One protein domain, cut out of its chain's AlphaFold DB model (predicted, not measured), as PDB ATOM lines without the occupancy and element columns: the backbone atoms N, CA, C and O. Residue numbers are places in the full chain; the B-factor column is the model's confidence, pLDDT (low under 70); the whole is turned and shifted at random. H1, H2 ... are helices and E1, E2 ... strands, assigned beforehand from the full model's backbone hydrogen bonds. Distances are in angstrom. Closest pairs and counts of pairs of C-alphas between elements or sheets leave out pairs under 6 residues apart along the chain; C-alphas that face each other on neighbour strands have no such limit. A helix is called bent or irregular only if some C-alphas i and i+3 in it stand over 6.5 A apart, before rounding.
ATOM      1  N   PRO A 306     159.220 147.798  67.885       89.44
ATOM      2  CA  PRO A 306     158.317 147.184  68.866       89.44
ATOM      3  C   PRO A 306     158.877 145.900  69.496       89.44
ATOM      4  O   PRO A 306     159.765 145.254  68.934       89.44
ATOM      5  N   LEU A 307     158.380 145.526  70.678       89.69
ATOM      6  CA  LEU A 307     158.883 144.344  71.384       89.69
ATOM      7  C   LEU A 307     158.515 143.037  70.664       89.69
ATOM      8  O   LEU A 307     157.396 142.850  70.177       89.69
ATOM      9  N   LYS A 308     159.471 142.108  70.640       89.88
ATOM     10  CA  LYS A 308     159.297 140.730  70.169       89.88
ATOM     11  C   LYS A 308     159.008 139.785  71.333       89.88
ATOM     12  O   LYS A 308     159.108 140.174  72.495       89.88
ATOM     13  N   THR A 309     158.595 138.563  71.016       88.50
ATOM     14  CA  THR A 309     158.212 137.569  72.023       88.50
ATOM     15  C   THR A 309     159.433 137.069  72.796       88.50
ATOM     16  O   THR A 309     160.464 136.729  72.214       88.50
ATOM     17  N   GLY A 310     159.289 136.992  74.119       86.81
ATOM     18  CA  GLY A 310     160.318 136.522  75.038       86.81
ATOM     19  C   GLY A 310     161.404 137.556  75.347       86.81
ATOM     20  O   GLY A 310     161.702 138.452  74.558       86.81
ATOM     21  N   ALA A 311     162.062 137.389  76.499       80.44
ATOM     22  CA  ALA A 311     163.141 138.277  76.939       80.44
ATOM     23  C   ALA A 311     164.307 138.345  75.932       80.44
ATOM     24  O   ALA A 311     164.935 139.387  75.804       80.44
ATOM     25  N   THR A 312     164.548 137.272  75.169       85.88
ATOM     26  CA  THR A 312     165.536 137.200  74.075       85.88
ATOM     27  C   THR A 312     165.079 137.849  72.763       85.88
ATOM     28  O   THR A 312     165.798 137.784  71.770       85.88
ATOM     29  N   GLN A 313     163.881 138.444  72.738       88.19
ATOM     30  CA  GLN A 313     163.321 139.195  71.614       88.19
ATOM     31  C   GLN A 313     163.301 138.394  70.298       88.19
ATOM     32  O   GLN A 313     163.720 138.872  69.243       88.19
ATOM     33  N   THR A 314     162.786 137.166  70.361       83.31
ATOM     34  CA  THR A 314     162.667 136.250  69.214       83.31
ATOM     35  C   THR A 314     161.359 136.464  68.454       83.31
ATOM     36  O   THR A 314     160.322 136.706  69.072       83.31
ATOM     37  N   ASP A 315     161.392 136.359  67.120       79.69
ATOM     38  CA  ASP A 315     160.180 136.450  66.294       79.69
ATOM     39  C   ASP A 315     159.148 135.379  66.688       79.69
ATOM     40  O   ASP A 315     159.536 134.244  66.986       79.69
ATOM     41  N   PRO A 316     157.840 135.702  66.684       85.62
ATOM     42  CA  PRO A 316     157.205 136.920  66.151       85.62
ATOM     43  C   PRO A 316     157.129 138.104  67.143       85.62
ATOM     44  O   PRO A 316     157.458 137.984  68.327       85.62
ATOM     45  N   PHE A 317     156.642 139.259  66.662       87.94
ATOM     46  CA  PHE A 317     156.283 140.403  67.511       87.94
ATOM     47  C   PHE A 317     155.274 140.012  68.596       87.94
ATOM     48  O   PHE A 317     154.372 139.206  68.368       87.94
ATOM     49  N   SER A 318     155.440 140.585  69.786       86.06
ATOM     50  CA  SER A 318     154.616 140.239  70.940       86.06
ATOM     51  C   SER A 318     153.267 140.966  70.920       86.06
ATOM     52  O   SER A 318     153.168 142.123  70.513       86.06
ATOM     53  N   SER A 319     152.220 140.281  71.387       79.19
ATOM     54  CA  SER A 319     150.855 140.810  71.497       79.19
ATOM     55  C   SER A 319     150.489 141.329  72.891       79.19
ATOM     56  O   SER A 319     149.503 142.052  73.012       79.19
ATOM     57  N   THR A 320     151.252 140.966  73.930       84.06
ATOM     58  CA  THR A 320     151.045 141.381  75.331       84.06
ATOM     59  C   THR A 320     152.395 141.651  76.001       84.06
ATOM     60  O   THR A 320     153.351 140.910  75.784       84.06
ATOM     61  N   LEU A 321     152.507 142.678  76.849       85.38
ATOM     62  CA  LEU A 321     153.776 142.999  77.522       85.38
ATOM     63  C   LEU A 321     154.286 141.803  78.352       85.38
ATOM     64  O   LEU A 321     155.491 141.557  78.429       85.38
ATOM     65  N   ARG A 322     153.366 140.994  78.891       85.38
ATOM     66  CA  ARG A 322     153.675 139.718  79.543       85.38
ATOM     67  C   ARG A 322     154.491 138.783  78.651       85.38
ATOM     68  O   ARG A 322     155.517 138.269  79.090       85.38
ATOM     69  N   THR A 323     154.042 138.549  77.418       87.31
ATOM     70  CA  THR A 323     154.737 137.644  76.488       87.31
ATOM     71  C   THR A 323     156.038 138.253  75.975       87.31
ATOM     72  O   THR A 323     157.006 137.520  75.785       87.31
ATOM     73  N   ALA A 324     156.106 139.580  75.821       88.62
ATOM     74  CA  ALA A 324     157.329 140.286  75.440       88.62
ATOM     75  C   ALA A 324     158.451 140.116  76.473       88.62
ATOM     76  O   ALA A 324     159.603 139.895  76.117       88.62
ATOM     77  N   LEU A 325     158.112 140.191  77.760       88.38
ATOM     78  CA  LEU A 325     159.081 140.125  78.856       88.38
ATOM     79  C   LEU A 325     159.241 138.724  79.461       88.38
ATOM     80  O   LEU A 325     160.008 138.557  80.406       88.38
ATOM     81  N   ASN A 326     158.528 137.721  78.931       87.12
ATOM     82  CA  ASN A 326     158.430 136.375  79.510       87.12
ATOM     83  C   ASN A 326     158.059 136.399  81.009       87.12
ATOM     84  O   ASN A 326     158.620 135.672  81.830       87.12
ATOM     85  N   THR A 327     157.136 137.287  81.376       82.19
ATOM     86  CA  THR A 327     156.716 137.484  82.766       82.19
ATOM     87  C   THR A 327     155.633 136.458  83.137       82.19
ATOM     88  O   THR A 327     154.741 136.199  82.322       82.19
ATOM     89  N   PRO A 328     155.646 135.865  84.348       80.06
ATOM     90  CA  PRO A 328     154.566 134.989  84.798       80.06
ATOM     91  C   PRO A 328     153.199 135.685  84.806       80.06
ATOM     92  O   PRO A 328     153.103 136.910  84.918       80.06
ATOM     93  N   ALA A 329     152.122 134.896  84.734       72.44
ATOM     94  CA  ALA A 329     150.775 135.420  84.933       72.44
ATOM     95  C   ALA A 329     150.686 136.126  86.293       72.44
ATOM     96  O   ALA A 329     151.228 135.649  87.292       72.44
ATOM     97  N   ASN A 330     149.987 137.257  86.325       70.12
ATOM     98  CA  ASN A 330     149.830 138.068  87.522       70.12
ATOM     99  C   ASN A 330     151.162 138.619  88.105       70.12
ATOM    100  O   ASN A 330     151.213 138.831  89.305       70.12
ATOM    101  N   GLN A 331     152.209 138.917  87.312       74.94
ATOM    102  CA  GLN A 331     153.438 139.604  87.783       74.94
ATOM    103  C   GLN A 331     153.853 140.819  86.934       74.94
ATOM    104  O   GLN A 331     153.518 140.895  85.755       74.94
ATOM    105  N   THR A 332     154.645 141.725  87.529       77.25
ATOM    106  CA  THR A 332     155.320 142.856  86.851       77.25
ATOM    107  C   THR A 332     156.845 142.674  86.810       77.25
ATOM    108  O   THR A 332     157.438 142.014  87.675       77.25
ATOM    109  N   ASN A 333     157.517 143.310  85.846       81.81
ATOM    110  CA  ASN A 333     158.971 143.260  85.681       81.81
ATOM    111  C   ASN A 333     159.632 144.588  86.096       81.81
ATOM    112  O   ASN A 333     159.603 145.556  85.346       81.81
ATOM    113  N   LEU A 334     160.290 144.621  87.261       78.19
ATOM    114  CA  LEU A 334     160.873 145.847  87.830       78.19
ATOM    115  C   LEU A 334     161.866 146.562  86.903       78.19
ATOM    116  O   LEU A 334     161.862 147.786  86.827       78.19
ATOM    117  N   ALA A 335     162.723 145.816  86.204       83.50
ATOM    118  CA  ALA A 335     163.714 146.431  85.331       83.50
ATOM    119  C   ALA A 335     163.036 147.142  84.150       83.50
ATOM    120  O   ALA A 335     163.488 148.210  83.742       83.50
ATOM    121  N   TRP A 336     161.948 146.567  83.613       86.94
ATOM    122  CA  TRP A 336     161.094 147.234  82.625       86.94
ATOM    123  C   TRP A 336     160.407 148.469  83.207       86.94
ATOM    124  O   TRP A 336     160.530 149.530  82.611       86.94
ATOM    125  N   GLU A 337     159.764 148.363  84.373       81.38
ATOM    126  CA  GLU A 337     159.081 149.499  85.021       81.38
ATOM    127  C   GLU A 337     160.011 150.710  85.221       81.38
ATOM    128  O   GLU A 337     159.572 151.846  85.111       81.38
ATOM    129  N   GLN A 338     161.304 150.481  85.477       81.31
ATOM    130  CA  GLN A 338     162.284 151.550  85.706       81.31
ATOM    131  C   GLN A 338     162.930 152.102  84.430       81.31
ATOM    132  O   GLN A 338     163.252 153.284  84.367       81.31
ATOM    133  N   ASN A 339     163.200 151.243  83.442       85.38
ATOM    134  CA  ASN A 339     164.102 151.581  82.332       85.38
ATOM    135  C   ASN A 339     163.485 151.388  80.941       85.38
ATOM    136  O   ASN A 339     164.156 151.661  79.940       85.38
ATOM    137  N   GLY A 340     162.250 150.890  80.856       90.25
ATOM    138  CA  GLY A 340     161.512 150.747  79.607       90.25
ATOM    139  C   GLY A 340     162.274 149.986  78.530       90.25
ATOM    140  O   GLY A 340     162.853 148.926  78.776       90.25
ATOM    141  N   TYR A 341     162.331 150.552  77.327       90.19
ATOM    142  CA  TYR A 341     163.022 149.939  76.190       90.19
ATOM    143  C   TYR A 341     164.537 149.816  76.373       90.19
ATOM    144  O   TYR A 341     165.157 148.995  75.701       90.19
ATOM    145  N   THR A 342     165.129 150.574  77.300       90.44
ATOM    146  CA  THR A 342     166.553 150.472  77.672       90.44
ATOM    147  C   THR A 342     166.810 149.486  78.819       90.44
ATOM    148  O   THR A 342     167.919 149.397  79.340       90.44
ATOM    149  N   SER A 343     165.786 148.734  79.228       88.75
ATOM    150  CA  SER A 343     165.853 147.778  80.330       88.75
ATOM    151  C   SER A 343     166.759 146.583  80.048       88.75
ATOM    152  O   SER A 343     166.679 145.946  78.996       88.75
ATOM    153  N   SER A 344     167.524 146.190  81.068       86.62
ATOM    154  CA  SER A 344     168.284 144.938  81.093       86.62
ATOM    155  C   SER A 344     167.402 143.680  81.091       86.62
ATOM    156  O   SER A 344     167.922 142.576  80.962       86.62
ATOM    157  N   ALA A 345     166.076 143.813  81.240       85.50
ATOM    158  CA  ALA A 345     165.133 142.707  81.054       85.50
ATOM    159  C   ALA A 345     165.015 142.256  79.588       85.50
ATOM    160  O   ALA A 345     164.510 141.166  79.326       85.50
ATOM    161  N   LEU A 346     165.462 143.085  78.640       88.38
ATOM    162  CA  LEU A 346     165.499 142.773  77.216       88.38
ATOM    163  C   LEU A 346     166.904 142.296  76.831       88.38
ATOM    164  O   LEU A 346     167.906 142.900  77.216       88.38
ATOM    165  N   THR A 347     166.975 141.218  76.054       86.06
ATOM    166  CA  THR A 347     168.207 140.638  75.509       86.06
ATOM    167  C   THR A 347     168.091 140.550  73.981       86.06
ATOM    168  O   THR A 347     167.219 139.837  73.495       86.06
ATOM    169  N   PRO A 348     168.948 141.237  73.206       85.06
ATOM    170  CA  PRO A 348     169.941 142.202  73.671       85.06
ATOM    171  C   PRO A 348     169.280 143.441  74.291       85.06
ATOM    172  O   PRO A 348     168.204 143.871  73.873       85.06
ATOM    173  N   THR A 349     169.947 144.023  75.286       82.88
ATOM    174  CA  THR A 349     169.534 145.303  75.864       82.88
ATOM    175  C   THR A 349     169.710 146.396  74.821       82.88
ATOM    176  O   THR A 349     170.718 146.436  74.115       82.88
ATOM    177  N   ARG A 350     168.728 147.289  74.707       86.44
ATOM    178  CA  ARG A 350     168.799 148.402  73.758       86.44
ATOM    179  C   ARG A 350     169.500 149.578  74.423       86.44
ATOM    180  O   ARG A 350     169.194 149.920  75.559       86.44
ATOM    181  N   SER A 351     170.434 150.199  73.713       83.19
ATOM    182  CA  SER A 351     171.243 151.298  74.248       83.19
ATOM    183  C   SER A 351     170.502 152.635  74.311       83.19
ATOM    184  O   SER A 351     170.890 153.506  75.083       83.19
ATOM    185  N   THR A 352     169.469 152.824  73.486       87.94
ATOM    186  CA  THR A 352     168.771 154.106  73.321       87.94
ATOM    187  C   THR A 352     167.287 153.911  73.024       87.94
ATOM    188  O   THR A 352     166.912 152.965  72.336       87.94
ATOM    189  N   PHE A 353     166.469 154.842  73.519       91.12
ATOM    190  CA  PHE A 353     165.072 155.033  73.129       91.12
ATOM    191  C   PHE A 353     164.970 156.332  72.325       91.12
ATOM    192  O   PHE A 353     165.377 157.391  72.811       91.12
TER     193      PHE A 353
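This is residues 306 to 353 of the 1108 residues of the protein "Tad domain-containing protein" of Tuwongella immobilis (UniProt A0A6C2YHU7). The domain has little regular structure: it is mostly loop, with the short strand E1 and the short helix H1 in its first half, and helix H2 in its second half beyond a loop, residues 326 to 333. After H2, residues 343 to 353 hold no named element. The printed part has 48 residues, 18 of them in named elements, in the order E1, H1, H2, class mixed. It is compact, with a radius of gyration of the C-alphas of 9.8 A and spans of 27 by 23 by 13 A.

E1, residues 314 to 317, pairs with no named strand. A tight link leads to H1, residues 321 to 325; the closest C-alphas of the two, Phe 317 and Ala 324, are 8.0 A apart. H2, residues 334 to 342, is apart from E1, and only just apart from H1, at 8.3 A. In H1 every O i to N i+4 pair is within hydrogen-bond range; in H2, 3 of 5 are. H2 is irregular: C-alphas 338 and 341 are 9.7 A apart.

E1 begins at C-alpha 314 (162.667, 136.250, 69.214). H2 is 12.5 A long and ends at C-alpha 342 (166.553, 150.472, 77.672).

The C-alphas farthest apart, Asn 330 and Thr 352, are 28.6 A apart. The printed part has no cut, no link is long, and no printed residue is under pLDDT 70.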